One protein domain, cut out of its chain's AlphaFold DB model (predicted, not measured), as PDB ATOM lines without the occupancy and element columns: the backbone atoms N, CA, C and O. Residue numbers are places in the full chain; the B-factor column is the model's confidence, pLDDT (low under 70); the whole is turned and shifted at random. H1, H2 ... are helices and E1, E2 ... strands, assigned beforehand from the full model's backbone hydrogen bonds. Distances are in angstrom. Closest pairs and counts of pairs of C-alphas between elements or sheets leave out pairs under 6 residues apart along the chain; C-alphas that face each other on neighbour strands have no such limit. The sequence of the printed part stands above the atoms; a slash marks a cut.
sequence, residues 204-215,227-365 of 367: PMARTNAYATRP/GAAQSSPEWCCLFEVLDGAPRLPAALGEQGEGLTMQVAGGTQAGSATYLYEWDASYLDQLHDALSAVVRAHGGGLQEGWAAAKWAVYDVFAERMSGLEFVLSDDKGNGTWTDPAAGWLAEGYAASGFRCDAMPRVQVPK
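What this domain is: This is residues 204 to 215 and 227 to 365 of the 367 residues of an uncharacterized protein of Ganoderma sinense ZZ0214-1 (UniProt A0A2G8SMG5). An elongated body has a bundle of three helices, H3, H4 and H5, at one end, running up and down; at the other end are two separate strand parts, a three-stranded sheet of E1, E2 and E5 and the hairpin of E3 and E4. The short helix H6 packs on H5 near the middle of the body. The printed part has 151 residues, with seven named helices and five named strands in the order H1 H2 H3 E1 E2 H4 H5 E3 E4 H6 H7 E5, class mixed. The larger sheet has the order E1, E2, E5, antiparallel throughout. The whole is compact, with a radius of gyration of the C-alphas of 16.7 A and spans of 53 by 34 by 27 A.

Where its parts are: Find C-alpha 259 at (154.498, 234.977, 198.938), where E1, residues 259 to 264, begins its 15.5 A; E2, residues 273 to 278, measures 16.8 A, and E5 is residues 361 to 364. From C-alpha 280 at (155.239, 231.741, 191.020), H4 runs 25.3 A to residue 297. H5, residues 303 to 319, measures 24.6 A and ends at (159.963, 228.862, 206.669); H3, residues 233 to 243, measures 15.1 A. Look for E3 at residues 324 to 327, E4 at 334 to 337, H6 at 339 to 343, and the four-residue helices H1 at 204 to 207, H2 at 227 to 230 and H7 at 347 to 350.

How they stand to each other: Start in the sheet, where E1 and E2 form a hairpin, with N 262 and O 275 2.8 A apart, within hydrogen-bond range. On the other side of E2, N 363 of E5 and O 274 are 3.0 A apart. H4 is only just on the sheet, with 5 pairs of C-alphas within 10 A, and only grazes it with residues 280 to 283. H4 touches H3 at a shallow tilt of 28 degrees, opposite ways, closest at the C-alphas of Leu 238 and Ala 289, 4.9 A. With residues 290 to 297 alone it touches residues 303 to 308 of H5, a helical hairpin, closest at C-alphas 297 and 304, 5.4 A. H5 touches H6, closest at C-alphas 313 and 340, 5.4 A. In the hairpin of E3 and E4, N 326 and O 335 are 2.9 A apart. H1 is close to H6 but not clearly touching, with C-alphas 205 and 341 7.1 A apart, the closest; H2 stands likewise to H4, closest at C-alphas 229 and 297, 7.8 A. H6 and H7 meet only through their link. In H3, H4 and H5 every O i to N i+4 pair is within hydrogen-bond range; H6 has 0 of 1, but 2 of 2 O i to N i+3 pairs; H1, H2 and H7 are too short for an i+4 pair.

The domain as a whole: The two C-alphas farthest apart, those of Ala 228 and Ala 269, are 55.0 A apart. Residues 216 to 226 are not printed, and C-alphas 215 and 227 are 12.5 A apart across the cut. The link from H3 to E1, residues 244 to 258, is long. Mean pLDDT of the printed part is 83.6; residues 227 to 229, 299 to 302, 346 to 360 and 363 to 365 are under 70.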
ATOM      1  N   PRO A 204     148.346 209.926 205.193       82.75
ATOM      2  CA  PRO A 204     148.654 209.228 203.944       82.75
ATOM      3  C   PRO A 204     150.159 209.020 203.731       82.75
ATOM      4  O   PRO A 204     150.587 207.935 203.351       82.75
ATOM      5  N   MET A 205     150.971 210.021 204.075       77.88
ATOM      6  CA  MET A 205     152.429 210.003 203.917       77.88
ATOM      7  C   MET A 205     153.163 209.088 204.898       77.88
ATOM      8  O   MET A 205     154.220 208.551 204.566       77.88
ATOM      9  N   ALA A 206     152.572 208.814 206.064       79.06
ATOM     10  CA  ALA A 206     153.073 207.774 206.960       79.06
ATOM     11  C   ALA A 206     152.868 206.369 206.370       79.06
ATOM     12  O   ALA A 206     153.617 205.455 206.700       79.06
ATOM     13  N   ARG A 207     151.890 206.194 205.467       77.94
ATOM     14  CA  ARG A 207     151.587 204.904 204.825       77.94
ATOM     15  C   ARG A 207     152.362 204.654 203.538       77.94
ATOM     16  O   ARG A 207     152.645 203.501 203.234       77.94
ATOM     17  N   THR A 208     152.697 205.692 202.773       75.75
ATOM     18  CA  THR A 208     153.366 205.547 201.465       75.75
ATOM     19  C   THR A 208     154.874 205.298 201.572       75.75
ATOM     20  O   THR A 208     155.569 205.363 200.564       75.75
ATOM     21  N   ASN A 209     155.410 205.047 202.773       73.94
ATOM     22  CA  ASN A 209     156.851 204.998 203.061       73.94
ATOM     23  C   ASN A 209     157.632 206.265 202.662       73.94
ATOM     24  O   ASN A 209     158.847 206.288 202.844       73.94
ATOM     25  N   ALA A 210     156.977 207.342 202.202       79.06
ATOM     26  CA  ALA A 210     157.652 208.571 201.792       79.06
ATOM     27  C   ALA A 210     158.502 209.121 202.944       79.06
ATOM     28  O   ALA A 210     159.702 209.332 202.789       79.06
ATOM     29  N   TYR A 211     157.919 209.184 204.142       78.88
ATOM     30  CA  TYR A 211     158.608 209.563 205.373       78.88
ATOM     31  C   TYR A 211     159.736 208.611 205.799       78.88
ATOM     32  O   TYR A 211     160.704 209.048 206.419       78.88
ATOM     33  N   ALA A 212     159.651 207.319 205.472       79.19
ATOM     34  CA  ALA A 212     160.679 206.348 205.847       79.19
ATOM     35  C   ALA A 212     161.986 206.539 205.061       79.19
ATOM     36  O   ALA A 212     163.040 206.114 205.524       79.19
ATOM     37  N   THR A 213     161.927 207.211 203.908       82.19
ATOM     38  CA  THR A 213     163.095 207.473 203.052       82.19
ATOM     39  C   THR A 213     163.907 208.702 203.454       82.19
ATOM     40  O   THR A 213     164.872 209.023 202.763       82.19
ATOM     41  N   ARG A 214     163.541 209.406 204.540       84.81
ATOM     42  CA  ARG A 214     164.305 210.575 204.993       84.81
ATOM     43  C   ARG A 214     165.751 210.164 205.280       84.81
ATOM     44  O   ARG A 214     165.948 209.299 206.139       84.81
ATOM     45  N   PRO A 215     166.749 210.780 204.624       80.50
ATOM     46  CA  PRO A 215     168.140 210.596 205.001       80.50
ATOM     47  C   PRO A 215     168.281 210.983 206.471       80.50
ATOM     48  O   PRO A 215     167.968 212.110 206.846       80.50
ATOM     49  N   GLY A 227     178.195 214.020 201.084       60.28
ATOM     50  CA  GLY A 227     179.032 215.210 200.900       60.28
ATOM     51  C   GLY A 227     179.555 215.410 199.475       60.28
ATOM     52  O   GLY A 227     179.624 216.543 199.013       60.28
ATOM     53  N   ALA A 228     179.883 214.336 198.746       63.59
ATOM     54  CA  ALA A 228     180.436 214.468 197.395       63.59
ATOM     55  C   ALA A 228     179.370 214.874 196.365       63.59
ATOM     56  O   ALA A 228     179.612 215.771 195.560       63.59
ATOM     57  N   ALA A 229     178.180 214.264 196.417       66.75
ATOM     58  CA  ALA A 229     177.078 214.618 195.523       66.75
ATOM     59  C   ALA A 229     176.529 216.018 195.837       66.75
ATOM     60  O   ALA A 229     176.312 216.798 194.917       66.75
ATOM     61  N   GLN A 230     176.398 216.375 197.120       74.56
ATOM     62  CA  GLN A 230     175.904 217.692 197.554       74.56
ATOM     63  C   GLN A 230     176.892 218.845 197.321       74.56
ATOM     64  O   GLN A 230     176.509 220.002 197.453       74.56
ATOM     65  N   SER A 231     178.144 218.551 196.953       84.94
ATOM     66  CA  SER A 231     179.146 219.566 196.590       84.94
ATOM     67  C   SER A 231     179.137 219.921 195.098       84.94
ATOM     68  O   SER A 231     180.016 220.650 194.636       84.94
ATOM     69  N   SER A 232     178.199 219.383 194.310       92.25
ATOM     70  CA  SER A 232     178.088 219.738 192.895       92.25
ATOM     71  C   SER A 232     177.542 221.165 192.723       92.25
ATOM     72  O   SER A 232     176.765 221.631 193.562       92.25
ATOM     73  N   PRO A 233     177.887 221.864 191.626       95.38
ATOM     74  CA  PRO A 233     177.383 223.214 191.373       95.38
ATOM     75  C   PRO A 233     175.848 223.272 191.293       95.38
ATOM     76  O   PRO A 233     175.253 224.266 191.697       95.38
ATOM     77  N   GLU A 234     175.190 222.205 190.833       95.31
ATOM     78  CA  GLU A 234     173.726 222.108 190.789       95.31
ATOM     79  C   GLU A 234     173.107 222.065 192.189       95.31
ATOM     80  O   GLU A 234     172.089 222.711 192.428       95.31
ATOM     81  N   TRP A 235     173.728 221.346 193.131       93.19
ATOM     82  CA  TRP A 235     173.297 221.351 194.530       93.19
ATOM     83  C   TRP A 235     173.548 222.697 195.201       93.19
ATOM     84  O   TRP A 235     172.677 223.175 195.922       93.19
ATOM     85  N   CYS A 236     174.687 223.343 194.930       93.62
ATOM     86  CA  CYS A 236     174.941 224.705 195.404       93.62
ATOM     87  C   CYS A 236     173.860 225.677 194.916       93.62
ATOM     88  O   CYS A 236     173.335 226.437 195.721       93.62
ATOM     89  N   CYS A 237     173.480 225.599 193.637       96.38
ATOM     90  CA  CYS A 237     172.405 226.414 193.072       96.38
ATOM     91  C   CYS A 237     171.054 226.137 193.754       96.38
ATOM     92  O   CYS A 237     170.353 227.075 194.124       96.38
ATOM     93  N   LEU A 238     170.707 224.866 193.996       95.38
ATOM     94  CA  LEU A 238     169.497 224.519 194.749       95.38
ATOM     95  C   LEU A 238     169.513 225.114 196.162       95.38
ATOM     96  O   LEU A 238     168.512 225.682 196.589       95.38
ATOM     97  N   PHE A 239     170.627 225.004 196.884       94.88
ATOM     98  CA  PHE A 239     170.728 225.552 198.235       94.88
ATOM     99  C   PHE A 239     170.736 227.081 198.263       94.88
ATOM    100  O   PHE A 239     170.178 227.650 199.192       94.88
ATOM    101  N   GLU A 240     171.300 227.745 197.253       95.81
ATOM    102  CA  GLU A 240     171.227 229.203 197.105       95.81
ATOM    103  C   GLU A 240     169.776 229.670 196.933       95.81
ATOM    104  O   GLU A 240     169.334 230.579 197.635       95.81
ATOM    105  N   VAL A 241     168.999 228.992 196.078       97.12
ATOM    106  CA  VAL A 241     167.563 229.277 195.932       97.12
ATOM    107  C   VAL A 241     166.817 229.010 197.241       97.12
ATOM    108  O   VAL A 241     166.033 229.846 197.683       97.12
ATOM    109  N   LEU A 242     167.083 227.877 197.897       96.38
ATOM    110  CA  LEU A 242     166.434 227.513 199.159       96.38
ATOM    111  C   LEU A 242     166.790 228.443 200.332       96.38
ATOM    112  O   LEU A 242     165.952 228.659 201.205       96.38
ATOM    113  N   ASP A 243     167.995 229.012 200.383       95.81
ATOM    114  CA  ASP A 243     168.366 229.982 201.422       95.81
ATOM    115  C   ASP A 243     167.551 231.281 201.291       95.81
ATOM    116  O   ASP A 243     167.085 231.849 202.289       95.81
ATOM    117  N   GLY A 244     167.272 231.668 200.040       96.50
ATOM    118  CA  GLY A 244     166.364 232.749 199.664       96.50
ATOM    119  C   GLY A 244     164.874 232.444 199.853       96.50
ATOM    120  O   GLY A 244     164.049 233.283 199.493       96.50
ATOM    121  N   ALA A 245     164.502 231.284 200.413       96.88
ATOM    122  CA  ALA A 245     163.107 230.894 200.590       96.88
ATOM    123  C   ALA A 245     162.301 231.935 201.396       96.88
ATOM    124  O   ALA A 245     162.660 232.229 202.552       96.88
ATOM    125  N   PRO A 246     161.175 232.433 200.842       96.62
ATOM    126  CA  PRO A 246     160.270 233.341 201.535       96.62
ATOM    127  C   PRO A 246     159.766 232.754 202.858       96.62
ATOM    128  O   PRO A 246     159.453 231.562 202.949       96.62
ATOM    129  N   ARG A 247     159.686 233.605 203.888       96.12
ATOM    130  CA  ARG A 247     159.203 233.276 205.241       96.12
ATOM    131  C   ARG A 247     157.789 233.800 205.443       96.12
ATOM    132  O   ARG A 247     157.464 234.874 204.936       96.12
ATOM    133  N   LEU A 248     156.991 233.105 206.254       93.69
ATOM    134  CA  LEU A 248     155.713 233.661 206.703       93.69
ATOM    135  C   LEU A 248     155.909 235.025 207.389       93.69
ATOM    136  O   LEU A 248     156.856 235.191 208.168       93.69
ATOM    137  N   PRO A 249     155.010 235.993 207.137       93.50
ATOM    138  CA  PRO A 249     155.037 237.270 207.830       93.50
ATOM    139  C   PRO A 249     154.764 237.072 209.324       93.50
ATOM    140  O   PRO A 249     154.030 236.169 209.729       93.50
ATOM    141  N   ALA A 250     155.335 237.949 210.151       90.62
ATOM    142  CA  ALA A 250     155.163 237.887 211.602       90.62
ATOM    143  C   ALA A 250     153.700 238.106 212.027       90.62
ATOM    144  O   ALA A 250     153.251 237.525 213.015       90.62
ATOM    145  N   ALA A 251     152.954 238.928 211.282       88.69
ATOM    146  CA  ALA A 251     151.538 239.165 211.516       88.69
ATOM    147  C   ALA A 251     150.670 238.502 210.437       88.69
ATOM    148  O   ALA A 251     150.869 238.661 209.232       88.69
ATOM    149  N   LEU A 252     149.657 237.766 210.896       85.75
ATOM    150  CA  LEU A 252     148.719 237.069 210.021       85.75
ATOM    151  C   LEU A 252     147.870 238.048 209.212       85.75
ATOM    152  O   LEU A 252     147.244 238.955 209.764       85.75
ATOM    153  N   GLY A 253     147.789 237.794 207.909       88.31
ATOM    154  CA  GLY A 253     147.069 238.623 206.949       88.31
ATOM    155  C   GLY A 253     147.914 239.722 206.307       88.31
ATOM    156  O   GLY A 253     147.398 240.433 205.445       88.31
ATOM    157  N   GLU A 254     149.185 239.869 206.686       92.50
ATOM    158  CA  GLU A 254     150.119 240.727 205.958       92.50
ATOM    159  C   GLU A 254     150.598 240.049 204.671       92.50
ATOM    160  O   GLU A 254     150.674 238.819 204.580       92.50
ATOM    161  N   GLN A 255     150.912 240.866 203.665       92.56
ATOM    162  CA  GLN A 255     151.527 240.409 202.427       92.56
ATOM    163  C   GLN A 255     153.035 240.242 202.652       92.56
ATOM    164  O   GLN A 255     153.709 241.199 203.025       92.56
ATOM    165  N   GLY A 256     153.551 239.032 202.437       92.25
ATOM    166  CA  GLY A 256     154.987 238.753 202.469       92.25
ATOM    167  C   GLY A 256     155.620 238.909 201.087       92.25
ATOM    168  O   GLY A 256     154.995 238.589 200.076       92.25
ATOM    169  N   GLU A 257     156.860 239.393 201.036       95.75
ATOM    170  CA  GLU A 257     157.667 239.364 199.812       95.75
ATOM    171  C   GLU A 257     157.948 237.907 199.416       95.75
ATOM    172  O   GLU A 257     158.268 237.083 200.273       95.75
ATOM    173  N   GLY A 258     157.780 237.570 198.135       94.81
ATOM    174  CA  GLY A 258     157.939 236.195 197.656       94.81
ATOM    175  C   GLY A 258     156.764 235.257 197.974       94.81
ATOM    176  O   GLY A 258     156.852 234.057 197.718       94.81
ATOM    177  N   LEU A 259     155.671 235.766 198.561       94.50
ATOM    178  CA  LEU A 259     154.498 234.977 198.938       94.50
ATOM    179  C   LEU A 259     153.233 235.443 198.219       94.50
ATOM    180  O   LEU A 259     152.933 236.636 198.136       94.50
ATOM    181  N   THR A 260     152.414 234.485 197.799       93.75
ATOM    182  CA  THR A 260     151.016 234.732 197.450       93.75
ATOM    183  C   THR A 260     150.140 234.451 198.667       93.75
ATOM    184  O   THR A 260     150.260 233.426 199.337       93.75
ATOM    185  N   MET A 261     149.246 235.393 198.976       93.38
ATOM    186  CA  MET A 261     148.273 235.255 200.058       93.38
ATOM    187  C   MET A 261     146.866 235.160 199.472       93.38
ATOM    188  O   MET A 261     146.425 236.049 198.743       93.38
ATOM    189  N   GLN A 262     146.131 234.109 199.828       92.12
ATOM    190  CA  GLN A 262     144.709 233.968 199.519       92.12
ATOM    191  C   GLN A 262     143.894 234.007 200.809       92.12
ATOM    192  O   GLN A 262     144.221 233.350 201.796       92.12
ATOM    193  N   VAL A 263     142.795 234.760 200.801       90.12
ATOM    194  CA  VAL A 263     141.851 234.776 201.920       90.12
ATOM    195  C   VAL A 263     140.817 233.682 201.680       90.12
ATOM    196  O   VAL A 263     139.963 233.804 200.801       90.12
ATOM    197  N   ALA A 264     140.885 232.605 202.458       85.88
ATOM    198  CA  ALA A 264     139.823 231.613 202.499       85.88
ATOM    199  C   ALA A 264     138.704 232.153 203.399       85.88
ATOM    200  O   ALA A 264     138.899 232.375 204.597       85.88
ATOM    201  N   GLY A 265     137.533 232.412 202.810       79.12
ATOM    202  CA  GLY A 265     136.373 232.894 203.553       79.12
ATOM    203  C   GLY A 265     135.999 231.913 204.665       79.12
ATOM    204  O   GLY A 265     135.691 230.755 204.390       79.12
ATOM    205  N   GLY A 266     136.031 232.366 205.920       73.44
ATOM    206  CA  GLY A 266     135.534 231.572 207.036       73.44
ATOM    207  C   GLY A 266     134.011 231.564 207.079       73.44
ATOM    208  O   GLY A 266     133.344 232.525 206.699       73.44
ATOM    209  N   THR A 267     133.446 230.470 207.578       70.62
ATOM    210  CA  THR A 267     131.996 230.318 207.772       70.62
ATOM    211  C   THR A 267     131.461 231.127 208.957       70.62
ATOM    212  O   THR A 267     130.250 231.293 209.084       70.62
ATOM    213  N   GLN A 268     132.341 231.645 209.821       78.12
ATOM    214  CA  GLN A 268     131.981 232.456 210.984       78.12
ATOM    215  C   GLN A 268     132.435 233.907 210.810       78.12
ATOM    216  O   GLN A 268     133.568 234.178 210.408       78.12
ATOM    217  N   ALA A 269     131.550 234.846 211.157       73.69
ATOM    218  CA  ALA A 269     131.841 236.275 211.134       73.69
ATOM    219  C   ALA A 269     133.055 236.588 212.027       73.69
ATOM    220  O   ALA A 269     132.997 236.409 213.240       73.69
ATOM    221  N   GLY A 270     134.152 237.039 211.410       77.69
ATOM    222  CA  GLY A 270     135.395 237.405 212.098       77.69
ATOM    223  C   GLY A 270     136.526 236.372 212.032       77.69
ATOM    224  O   GLY A 270     137.645 236.710 212.407       77.69
ATOM    225  N   SER A 271     136.291 235.163 211.512       81.06
ATOM    226  CA  SER A 271     137.352 234.170 211.296       81.06
ATOM    227  C   SER A 271     137.801 234.198 209.836       81.06
ATOM    228  O   SER A 271     137.209 233.551 208.977       81.06
ATOM    229  N   ALA A 272     138.816 235.001 209.520       84.81
ATOM    230  CA  ALA A 272     139.498 234.903 208.231       84.81
ATOM    231  C   ALA A 272     140.614 233.860 208.351       84.81
ATOM    232  O   ALA A 272     141.421 233.926 209.279       84.81
ATOM    233  N   THR A 273     140.652 232.904 207.424       86.38
ATOM    234  CA  THR A 273     141.791 231.990 207.284       86.38
ATOM    235  C   THR A 273     142.646 232.478 206.129       86.38
ATOM    236  O   THR A 273     142.133 232.731 205.037       86.38
ATOM    237  N   TYR A 274     143.943 232.615 206.372       88.56
ATOM    238  CA  TYR A 274     144.893 233.021 205.346       88.56
ATOM    239  C   TYR A 274     145.630 231.790 204.843       88.56
ATOM    240  O   TYR A 274     146.051 230.938 205.628       88.56
ATOM    241  N   LEU A 275     145.726 231.693 203.524       89.19
ATOM    242  CA  LEU A 275     146.476 230.676 202.814       89.19
ATOM    243  C   LEU A 275     147.714 231.337 202.232       89.19
ATOM    244  O   LEU A 275     147.575 232.247 201.415       89.19
ATOM    245  N   TYR A 276     148.888 230.880 202.649       91.25
ATOM    246  CA  TYR A 276     150.157 231.343 202.100       91.25
ATOM    247  C   TYR A 276     150.797 230.251 201.248       91.25
ATOM    248  O   TYR A 276     150.816 229.079 201.634       91.25
ATOM    249  N   GLU A 277     151.336 230.661 200.106       91.50
ATOM    250  CA  GLU A 277     152.129 229.845 199.188       91.50
ATOM    251  C   GLU A 277     153.347 230.662 198.737       91.50
ATOM    252  O   GLU A 277     153.297 231.895 198.714       91.50
ATOM    253  N   TRP A 278     154.445 229.990 198.380       94.19
ATOM    254  CA  TRP A 278     155.522 230.654 197.647       94.19
ATOM    255  C   TRP A 278     154.993 231.147 196.302       94.19
ATOM    256  O   TRP A 278     154.192 230.467 195.658       94.19
ATOM    257  N   ASP A 279     155.402 232.345 195.894       94.25
ATOM    258  CA  ASP A 279     154.929 232.910 194.640       94.25
ATOM    259  C   ASP A 279     155.478 232.165 193.415       94.25
ATOM    260  O   ASP A 279     156.432 231.387 193.486       94.25
ATOM    261  N   ALA A 280     154.854 232.405 192.261       92.19
ATOM    262  CA  ALA A 280     155.239 231.741 191.020       92.19
ATOM    263  C   ALA A 280     156.703 232.014 190.635       92.19
ATOM    264  O   ALA A 280     157.369 231.123 190.123       92.19
ATOM    265  N   SER A 281     157.225 233.211 190.924       94.75
ATOM    266  CA  SER A 281     158.586 233.583 190.536       94.75
ATOM    267  C   SER A 281     159.641 232.813 191.325       94.75
ATOM    268  O   SER A 281     160.646 232.391 190.751       94.75
ATOM    269  N   TYR A 282     159.423 232.614 192.624       95.12
ATOM    270  CA  TYR A 282     160.287 231.778 193.449       95.12
ATOM    271  C   TYR A 282     160.164 230.301 193.060       95.12
ATOM    272  O   TYR A 282     161.168 229.594 192.958       95.12
ATOM    273  N   LEU A 283     158.940 229.829 192.804       92.50
ATOM    274  CA  LEU A 283     158.702 228.445 192.399       92.50
ATOM    275  C   LEU A 283     159.371 228.092 191.070       92.50
ATOM    276  O   LEU A 283     159.919 226.998 190.965       92.50
ATOM    277  N   ASP A 284     159.396 229.011 190.102       91.69
ATOM    278  CA  ASP A 284     160.109 228.828 188.833       91.69
ATOM    279  C   ASP A 284     161.629 228.689 189.056       91.69
ATOM    280  O   ASP A 284     162.261 227.777 188.521       91.69
ATOM    281  N   GLN A 285     162.220 229.523 189.920       95.88
ATOM    282  CA  GLN A 285     163.648 229.426 190.270       95.88
ATOM    283  C   GLN A 285     163.975 228.101 190.968       95.88
ATOM    284  O   GLN A 285     164.952 227.427 190.630       95.88
ATOM    285  N   LEU A 286     163.136 227.703 191.929       94.62
ATOM    286  CA  LEU A 286     163.290 226.440 192.643       94.62
ATOM    287  C   LEU A 286     163.148 225.250 191.694       94.62
ATOM    288  O   LEU A 286     163.914 224.288 191.773       94.62
ATOM    289  N   HIS A 287     162.186 225.320 190.779       90.12
ATOM    290  CA  HIS A 287     161.966 224.317 189.755       90.12
ATOM    291  C   HIS A 287     163.197 224.126 188.864       90.12
ATOM    292  O   HIS A 287     163.623 222.990 188.628       90.12
ATOM    293  N   ASP A 288     163.783 225.220 188.385       92.50
ATOM    294  CA  ASP A 288     164.952 225.177 187.512       92.50
ATOM    295  C   ASP A 288     166.165 224.573 188.228       92.50
ATOM    296  O   ASP A 288     166.856 223.711 187.665       92.50
ATOM    297  N   ALA A 289     166.373 224.938 189.496       94.50
ATOM    298  CA  ALA A 289     167.436 224.380 190.324       94.50
ATOM    299  C   ALA A 289     167.231 222.880 190.604       94.50
ATOM    300  O   ALA A 289     168.147 222.074 190.417       94.50
ATOM    301  N   LEU A 290     166.011 222.461 190.961       91.56
ATOM    302  CA  LEU A 290     165.665 221.045 191.131       91.56
ATOM    303  C   LEU A 290     165.881 220.255 189.837       91.56
ATOM    304  O   LEU A 290     166.465 219.171 189.850       91.56
ATOM    305  N   SER A 291     165.457 220.813 188.705       89.69
ATOM    306  CA  SER A 291     165.642 220.214 187.385       89.69
ATOM    307  C   SER A 291     167.120 220.082 187.011       89.69
ATOM    308  O   SER A 291     167.496 219.133 186.321       89.69
ATOM    309  N   ALA A 292     167.981 221.011 187.437       92.00
ATOM    310  CA  ALA A 292     169.428 220.894 187.269       92.00
ATOM    311  C   ALA A 292     169.998 219.729 188.094       92.00
ATOM    312  O   ALA A 292     170.704 218.885 187.539       92.00
ATOM    313  N   VAL A 293     169.609 219.609 189.369       90.88
ATOM    314  CA  VAL A 293     170.022 218.494 190.241       90.88
ATOM    315  C   VAL A 293     169.576 217.149 189.668       90.88
ATOM    316  O   VAL A 293     170.374 216.216 189.583       90.88
ATOM    317  N   VAL A 294     168.326 217.041 189.210       87.31
ATOM    318  CA  VAL A 294     167.803 215.805 188.609       87.31
ATOM    319  C   VAL A 294     168.545 215.454 187.321       87.31
ATOM    320  O   VAL A 294     168.855 214.288 187.102       87.31
ATOM    321  N   ARG A 295     168.879 216.427 186.466       88.25
ATOM    322  CA  ARG A 295     169.637 216.151 185.232       88.25
ATOM    323  C   ARG A 295     171.071 215.702 185.508       88.25
ATOM    324  O   ARG A 295     171.542 214.788 184.838       88.25
ATOM    325  N   ALA A 296     171.747 216.323 186.473       90.44
ATOM    326  CA  ALA A 296     173.135 216.008 186.801       90.44
ATOM    327  C   ALA A 296     173.283 214.696 187.593       90.44
ATOM    328  O   ALA A 296     174.238 213.955 187.375       90.44
ATOM    329  N   HIS A 297     172.325 214.381 188.474       86.44
ATOM    330  CA  HIS A 297     172.434 213.274 189.441       86.44
ATOM    331  C   HIS A 297     171.370 212.177 189.280       86.44
ATOM    332  O   HIS A 297     171.398 211.176 189.990       86.44
ATOM    333  N   GLY A 298     170.422 212.327 188.352       71.94
ATOM    334  CA  GLY A 298     169.259 211.442 188.186       71.94
ATOM    335  C   GLY A 298     169.493 210.167 187.373       71.94
ATOM    336  O   GLY A 298     168.521 209.512 186.998       71.94
ATOM    337  N   GLY A 299     170.749 209.781 187.114       69.38
ATOM    338  CA  GLY A 299     171.096 208.521 186.431       69.38
ATOM    339  C   GLY A 299     170.549 207.261 187.126       69.38
ATOM    340  O   GLY A 299     170.367 206.232 186.480       69.38
ATOM    341  N   GLY A 300     170.200 207.363 188.413       62.06
ATOM    342  CA  GLY A 300     169.243 206.489 189.089       62.06
ATOM    343  C   GLY A 300     168.113 207.346 189.656       62.06
ATOM    344  O   GLY A 300     168.350 208.147 190.555       62.06
ATOM    345  N   LEU A 301     166.888 207.188 189.142       55.66
ATOM    346  CA  LEU A 301     165.719 208.050 189.406       55.66
ATOM    347  C   LEU A 301     165.385 208.321 190.892       55.66
ATOM    348  O   LEU A 301     164.548 209.177 191.174       55.66
ATOM    349  N   GLN A 302     165.964 207.582 191.839       64.75
ATOM    350  CA  GLN A 302     165.572 207.639 193.244       64.75
ATOM    351  C   GLN A 302     166.499 208.466 194.140       64.75
ATOM    352  O   GLN A 302     165.980 209.146 195.016       64.75
ATOM    353  N   GLU A 303     167.821 208.473 193.950       71.88
ATOM    354  CA  GLU A 303     168.718 209.033 194.979       71.88
ATOM    355  C   GLU A 303     168.778 210.567 194.961       71.88
ATOM    356  O   GLU A 303     168.448 211.206 195.964       71.88
ATOM    357  N   GLY A 304     169.121 211.177 193.819       77.75
ATOM    358  CA  GLY A 304     169.231 212.639 193.711       77.75
ATOM    359  C   GLY A 304     167.895 213.353 193.939       77.75
ATOM    360  O   GLY A 304     167.822 214.351 194.654       77.75
ATOM    361  N   TRP A 305     166.810 212.794 193.398       84.31
ATOM    362  CA  TRP A 305     165.471 213.362 193.544       84.31
ATOM    363  C   TRP A 305     164.913 213.221 194.964       84.31
ATOM    364  O   TRP A 305     164.335 214.173 195.487       84.31
ATOM    365  N   ALA A 306     165.081 212.064 195.619       85.19
ATOM    366  CA  ALA A 306     164.591 211.892 196.985       85.19
ATOM    367  C   ALA A 306     165.288 212.855 197.951       85.19
ATOM    368  O   ALA A 306     164.609 213.509 198.740       85.19
ATOM    369  N   ALA A 307     166.612 212.992 197.851       86.56
ATOM    370  CA  ALA A 307     167.365 213.929 198.677       86.56
ATOM    371  C   ALA A 307     166.931 215.386 198.432       86.56
ATOM    372  O   ALA A 307     166.724 216.128 199.389       86.56
ATOM    373  N   ALA A 308     166.734 215.781 197.168       89.75
ATOM    374  CA  ALA A 308     166.339 217.146 196.827       89.75
ATOM    375  C   ALA A 308     164.943 217.486 197.375       89.75
ATOM    376  O   ALA A 308     164.760 218.541 197.977       89.75
ATOM    377  N   LYS A 309     163.976 216.560 197.276       90.25
ATOM    378  CA  LYS A 309     162.643 216.734 197.880       90.25
ATOM    379  C   LYS A 309     162.700 216.928 199.392       90.25
ATOM    380  O   LYS A 309     161.946 217.733 199.925       90.25
ATOM    381  N   TRP A 310     163.578 216.198 200.079       91.31
ATOM    382  CA  TRP A 310     163.763 216.359 201.520       91.31
ATOM    383  C   TRP A 310     164.367 217.712 201.888       91.31
ATOM    384  O   TRP A 310     163.913 218.315 202.853       91.31
ATOM    385  N   ALA A 311     165.310 218.225 201.092       92.62
ATOM    386  CA  ALA A 311     165.840 219.575 201.283       92.62
ATOM    387  C   ALA A 311     164.738 220.639 201.135       92.62
ATOM    388  O   ALA A 311     164.613 221.520 201.982       92.62
ATOM    389  N   VAL A 312     163.888 220.513 200.109       93.81
ATOM    390  CA  VAL A 312     162.736 221.412 199.920       93.81
ATOM    391  C   VAL A 312     161.735 221.281 201.067       93.81
ATOM    392  O   VAL A 312     161.275 222.294 201.583       93.81
ATOM    393  N   TYR A 313     161.419 220.052 201.493       93.31
ATOM    394  CA  TYR A 313     160.526 219.795 202.625       93.31
ATOM    395  C   TYR A 313     161.034 220.467 203.901       93.31
ATOM    396  O   TYR A 313     160.261 221.153 204.561       93.31
ATOM    397  N   ASP A 314     162.314 220.295 204.241       93.44
ATOM    398  CA  ASP A 314     162.889 220.831 205.476       93.44
ATOM    399  C   ASP A 314     162.860 222.368 205.477       93.44
ATOM    400  O   ASP A 314     162.450 222.977 206.466       93.44
ATOM    401  N   VAL A 315     163.190 222.995 204.345       95.12
ATOM    402  CA  VAL A 315     163.134 224.456 204.191       95.12
ATOM    403  C   VAL A 315     161.695 224.965 204.220       95.12
ATOM    404  O   VAL A 315     161.402 225.945 204.900       95.12
ATOM    405  N   PHE A 316     160.761 224.290 203.548       94.50
ATOM    406  CA  PHE A 316     159.349 224.661 203.603       94.50
ATOM    407  C   PHE A 316     158.786 224.514 205.026       94.50
ATOM    408  O   PHE A 316     158.087 225.404 205.507       94.50
ATOM    409  N   ALA A 317     159.123 223.430 205.727       93.50
ATOM    410  CA  ALA A 317     158.696 223.189 207.101       93.50
ATOM    411  C   ALA A 317     159.246 224.241 208.080       93.50
ATOM    412  O   ALA A 317     158.533 224.638 208.999       93.50
ATOM    413  N   GLU A 318     160.482 224.713 207.877       93.69
ATOM    414  CA  GLU A 318     161.095 225.779 208.682       93.69
ATOM    415  C   GLU A 318     160.486 227.160 208.392       93.69
ATOM    416  O   GLU A 318     160.248 227.944 209.312       93.69
ATOM    417  N   ARG A 319     160.286 227.495 207.113       94.31
ATOM    418  CA  ARG A 319     159.963 228.862 206.669       94.31
ATOM    419  C   ARG A 319     158.465 229.138 206.598       94.31
ATOM    420  O   ARG A 319     158.058 230.293 206.742       94.31
ATOM    421  N   MET A 320     157.673 228.090 206.372       92.75
ATOM    422  CA  MET A 320     156.232 228.160 206.167       92.75
ATOM    423  C   MET A 320     155.487 227.427 207.282       92.75
ATOM    424  O   MET A 320     155.067 228.035 208.258       92.75
ATOM    425  N   SER A 321     155.311 226.118 207.149       91.06
ATOM    426  CA  SER A 321     154.756 225.265 208.198       91.06
ATOM    427  C   SER A 321     155.055 223.810 207.860       91.06
ATOM    428  O   SER A 321     154.984 223.404 206.696       91.06
ATOM    429  N   GLY A 322     155.418 223.037 208.879       92.00
ATOM    430  CA  GLY A 322     155.700 221.612 208.770       92.00
ATOM    431  C   GLY A 322     154.594 220.759 209.378       92.00
ATOM    432  O   GLY A 322     153.413 221.098 209.362       92.00
ATOM    433  N   LEU A 323     155.003 219.632 209.951       94.88
ATOM    434  CA  LEU A 323     154.115 218.752 210.690       94.88
ATOM    435  C   LEU A 323     153.647 219.410 211.998       94.88
ATOM    436  O   LEU A 323     154.430 219.604 212.927       94.88
ATOM    437  N   GLU A 324     152.350 219.671 212.099       94.81
ATOM    438  CA  GLU A 324     151.726 220.313 213.254       94.81
ATOM    439  C   GLU A 324     150.468 219.556 213.708       94.81
ATOM    440  O   GLU A 324     149.827 218.820 212.950       94.81
ATOM    441  N   PHE A 325     150.103 219.731 214.981       95.88
ATOM    442  CA  PHE A 325     148.851 219.213 215.527       95.88
ATOM    443  C   PHE A 325     147.889 220.368 215.790       95.88
ATOM    444  O   PHE A 325     148.086 221.142 216.730       95.88
ATOM    445  N   VAL A 326     146.837 220.465 214.978       93.00
ATOM    446  CA  VAL A 326     145.813 221.507 215.088       93.00
ATOM    447  C   VAL A 326     144.706 221.019 216.014       93.00
ATOM    448  O   VAL A 326     144.026 220.032 215.727       93.00
ATOM    449  N   LEU A 327     144.519 221.706 217.141       93.31
ATOM    450  CA  LEU A 327     143.460 221.394 218.100       93.31
ATOM    451  C   LEU A 327     142.089 221.778 217.538       93.31
ATOM    452  O   LEU A 327     141.877 222.905 217.105       93.31
ATOM    453  N   SER A 328     141.137 220.849 217.605       91.50
ATOM    454  CA  SER A 328     139.726 221.116 217.321       91.50
ATOM    455  C   SER A 328     138.959 221.570 218.564       91.50
ATOM    456  O   SER A 328     137.901 222.179 218.442       91.50
ATOM    457  N   ASP A 329     139.447 221.219 219.760       91.06
ATOM    458  CA  ASP A 329     138.833 221.600 221.034       91.06
ATOM    459  C   ASP A 329     139.836 221.682 222.203       91.06
ATOM    460  O   ASP A 329     141.001 221.289 222.108       91.06
ATOM    461  N   ASP A 330     139.351 222.163 223.350       87.12
ATOM    462  CA  ASP A 330     140.088 222.289 224.615       87.12
ATOM    463  C   ASP A 330     140.368 220.939 225.305       87.12
ATOM    464  O   ASP A 330     141.102 220.857 226.295       87.12
ATOM    465  N   LYS A 331     139.793 219.843 224.797       89.44
ATOM    466  CA  LYS A 331     139.957 218.498 225.365       89.44
ATOM    467  C   LYS A 331     141.187 217.793 224.813       89.44
ATOM    468  O   LYS A 331     141.564 216.752 225.365       89.44
ATOM    469  N   GLY A 332     141.864 218.378 223.829       90.12
ATOM    470  CA  GLY A 332     143.015 217.774 223.165       90.12
ATOM    471  C   GLY A 332     142.622 216.903 221.981       90.12
ATOM    472  O   GLY A 332     143.436 216.087 221.552       90.12
ATOM    473  N   ASN A 333     141.389 217.039 221.478       93.50
ATOM    474  CA  ASN A 333     141.050 216.509 220.167       93.50
ATOM    475  C   ASN A 333     141.616 217.451 219.104       93.50
ATOM    476  O   ASN A 333     141.680 218.665 219.299       93.50
ATOM    477  N   GLY A 334     142.044 216.883 217.988       94.81
ATOM    478  CA  GLY A 334     142.672 217.632 216.917       94.81
ATOM    479  C   GLY A 334     143.035 216.737 215.750       94.81
ATOM    480  O   GLY A 334     142.769 215.531 215.759       94.81
ATOM    481  N   THR A 335     143.647 217.341 214.746       95.75
ATOM    482  CA  THR A 335     144.076 216.679 213.518       95.75
ATOM    483  C   THR A 335     145.513 217.054 213.210       95.75
ATOM    484  O   THR A 335     145.931 218.183 213.456       95.75
ATOM    485  N   TRP A 336     146.263 216.106 212.656       95.69
ATOM    486  CA  TRP A 336     147.581 216.398 212.111       95.69
ATOM    487  C   TRP A 336     147.446 217.044 210.741       95.69
ATOM    488  O   TRP A 336     146.691 216.550 209.899       95.69
ATOM    489  N   THR A 337     148.211 218.100 210.523       92.00
ATOM    490  CA  THR A 337     148.426 218.720 209.219       92.00
ATOM    491  C   THR A 337     149.925 218.715 208.945       92.00
ATOM    492  O   THR A 337     150.739 218.841 209.853       92.00
ATOM    493  N   ASP A 338     150.301 218.476 207.693       92.94
ATOM    494  CA  ASP A 338     151.682 218.630 207.238       92.94
ATOM    495  C   ASP A 338     151.639 219.230 205.833       92.94
ATOM    496  O   ASP A 338     151.616 218.487 204.843       92.94
ATOM    497  N   PRO A 339     151.533 220.565 205.724       89.00
ATOM    498  CA  PRO A 339     151.545 221.233 204.432       89.00
ATOM    499  C   PRO A 339     152.825 220.916 203.645       89.00
ATOM    500  O   PRO A 339     152.759 220.668 202.442       89.00
ATOM    501  N   ALA A 340     153.977 220.811 204.314       90.56
ATOM    502  CA  ALA A 340     155.243 220.480 203.666       90.56
ATOM    503  C   ALA A 340     155.208 219.107 202.968       90.56
ATOM    504  O   ALA A 340     155.863 218.913 201.943       90.56
ATOM    505  N   ALA A 341     154.397 218.156 203.447       89.94
ATOM    506  CA  ALA A 341     154.340 216.808 202.883       89.94
ATOM    507  C   ALA A 341     153.885 216.752 201.416       89.94
ATOM    508  O   ALA A 341     154.190 215.776 200.724       89.94
ATOM    509  N   GLY A 342     153.206 217.794 200.916       84.19
ATOM    510  CA  GLY A 342     152.875 217.917 199.494       84.19
ATOM    511  C   GLY A 342     154.110 217.834 198.586       84.19
ATOM    512  O   GLY A 342     154.033 217.247 197.510       84.19
ATOM    513  N   TRP A 343     155.268 218.308 199.059       82.38
ATOM    514  CA  TRP A 343     156.548 218.228 198.345       82.38
ATOM    515  C   TRP A 343     157.139 216.819 198.281       82.38
ATOM    516  O   TRP A 343     157.940 216.515 197.398       82.38
ATOM    517  N   LEU A 344     156.754 215.938 199.208       84.31
ATOM    518  CA  LEU A 344     157.238 214.558 199.248       84.31
ATOM    519  C   LEU A 344     156.394 213.624 198.378       84.31
ATOM    520  O   LEU A 344     156.925 212.630 197.862       84.31
ATOM    521  N   ALA A 345     155.106 213.945 198.212       80.94
ATOM    522  CA  ALA A 345     154.166 213.173 197.415       80.94
ATOM    523  C   ALA A 345     154.588 213.120 195.933       80.94
ATOM    524  O   ALA A 345     155.166 214.055 195.385       80.94
ATOM    525  N   GLU A 346     154.285 212.006 195.260       60.06
ATOM    526  CA  GLU A 346     154.734 211.665 193.892       60.06
ATOM    527  C   GLU A 346     154.244 212.626 192.781       60.06
ATOM    528  O   GLU A 346     154.563 212.444 191.605       60.06
ATOM    529  N   GLY A 347     153.509 213.682 193.142       53.66
ATOM    530  CA  GLY A 347     152.827 214.592 192.225       53.66
ATOM    531  C   GLY A 347     153.739 215.437 191.334       53.66
ATOM    532  O   GLY A 347     153.323 215.790 190.234       53.66
ATOM    533  N   TYR A 348     154.981 215.725 191.731       55.62
ATOM    534  CA  TYR A 348     155.838 216.620 190.938       55.62
ATOM    535  C   TYR A 348     156.462 215.955 189.705       55.62
ATOM    536  O   TYR A 348     156.478 216.553 188.630       55.62
ATOM    537  N   ALA A 349     156.877 214.690 189.816       49.47
ATOM    538  CA  ALA A 349     157.436 213.949 188.684       49.47
ATOM    539  C   ALA A 349     156.359 213.553 187.653       49.47
ATOM    540  O   ALA A 349     156.634 213.522 186.457       49.47
ATOM    541  N   ALA A 350     155.128 213.276 188.103       46.59
ATOM    542  CA  ALA A 350     154.036 212.837 187.230       46.59
ATOM    543  C   ALA A 350     153.285 213.992 186.538       46.59
ATOM    544  O   ALA A 350     152.742 213.799 185.452       46.59
ATOM    545  N   SER A 351     153.244 215.189 187.138       47.28
ATOM    546  CA  SER A 351     152.536 216.352 186.573       47.28
ATOM    547  C   SER A 351     153.385 217.210 185.631       47.28
ATOM    548  O   SER A 351     152.867 218.175 185.067       47.28
ATOM    549  N   GLY A 352     154.668 216.874 185.444       46.97
ATOM    550  CA  GLY A 352     155.597 217.698 184.669       46.97
ATOM    551  C   GLY A 352     155.825 219.071 185.305       46.97
ATOM    552  O   GLY A 352     155.937 220.049 184.575       46.97
ATOM    553  N   PHE A 353     155.844 219.127 186.644       49.00
ATOM    554  CA  PHE A 353     156.055 220.341 187.436       49.00
ATOM    555  C   PHE A 353     155.086 221.498 187.131       49.00
ATOM    556  O   PHE A 353     155.491 222.642 186.946       49.00
ATOM    557  N   ARG A 354     153.775 221.237 187.094       47.47
ATOM    558  CA  ARG A 354     152.797 222.337 187.030       47.47
ATOM    559  C   ARG A 354     152.610 222.974 188.410       47.47
ATOM    560  O   ARG A 354     152.317 222.268 189.373       47.47
ATOM    561  N   CYS A 355     152.719 224.303 188.483       48.59
ATOM    562  CA  CYS A 355     152.583 225.105 189.710       48.59
ATOM    563  C   CYS A 355     151.209 224.996 190.405       48.59
ATOM    564  O   CYS A 355     151.082 225.347 191.574       48.59
ATOM    565  N   ASP A 356     150.184 224.464 189.734       45.81
ATOM    566  CA  ASP A 356     148.793 224.469 190.214       45.81
ATOM    567  C   ASP A 356     148.495 223.493 191.377       45.81
ATOM    568  O   ASP A 356     147.376 223.470 191.890       45.81
ATOM    569  N   ALA A 357     149.461 222.664 191.795       50.12
ATOM    570  CA  ALA A 357     149.275 221.595 192.788       50.12
ATOM    571  C   ALA A 357     150.009 221.830 194.126       50.12
ATOM    572  O   ALA A 357     150.323 220.871 194.836       50.12
ATOM    573  N   MET A 358     150.309 223.086 194.471       56.06
ATOM    574  CA  MET A 358     151.087 223.403 195.670       56.06
ATOM    575  C   MET A 358     150.289 223.234 196.973       56.06
ATOM    576  O   MET A 358     149.097 223.554 197.026       56.06
ATOM    577  N   PRO A 359     150.926 222.738 198.051       59.66
ATOM    578  CA  PRO A 359     150.290 222.662 199.352       59.66
ATOM    579  C   PRO A 359     150.110 224.064 199.938       59.66
ATOM    580  O   PRO A 359     151.063 224.827 200.084       59.66
ATOM    581  N   ARG A 360     148.871 224.380 200.317       69.25
ATOM    582  CA  ARG A 360     148.527 225.657 200.947       69.25
ATOM    583  C   ARG A 360     148.695 225.557 202.455       69.25
ATOM    584  O   ARG A 360     148.125 224.650 203.065       69.25
ATOM    585  N   VAL A 361     149.396 226.507 203.067       74.44
ATOM    586  CA  VAL A 361     149.453 226.595 204.533       74.44
ATOM    587  C   VAL A 361     148.240 227.363 205.032       74.44
ATOM    588  O   VAL A 361     148.101 228.547 204.737       74.44
ATOM    589  N   GLN A 362     147.363 226.700 205.784       72.12
ATOM    590  CA  GLN A 362     146.261 227.349 206.492       72.12
ATOM    591  C   GLN A 362     146.763 227.905 207.812       72.12
ATOM    592  O   GLN A 362     147.146 227.132 208.684       72.12
ATOM    593  N   VAL A 363     146.692 229.222 207.985       68.38
ATOM    594  CA  VAL A 363     146.974 229.831 209.285       68.38
ATOM    595  C   VAL A 363     145.683 230.407 209.869       68.38
ATOM    596  O   VAL A 363     145.147 231.388 209.335       68.38
ATOM    597  N   PRO A 364     145.126 229.790 210.927       63.34
ATOM    598  CA  PRO A 364     143.944 230.317 211.587       63.34
ATOM    599  C   PRO A 364     144.313 231.569 212.384       63.34
ATOM    600  O   PRO A 364     145.270 231.575 213.155       63.34
ATOM    601  N   LYS A 365     143.524 232.637 212.239       53.06
ATOM    602  CA  LYS A 365     143.641 233.808 213.109       53.06
ATOM    603  C   LYS A 365     143.049 233.461 214.479       53.06
ATOM    604  O   LYS A 365     141.830 233.353 214.603       53.06
TER     605      LYS A 365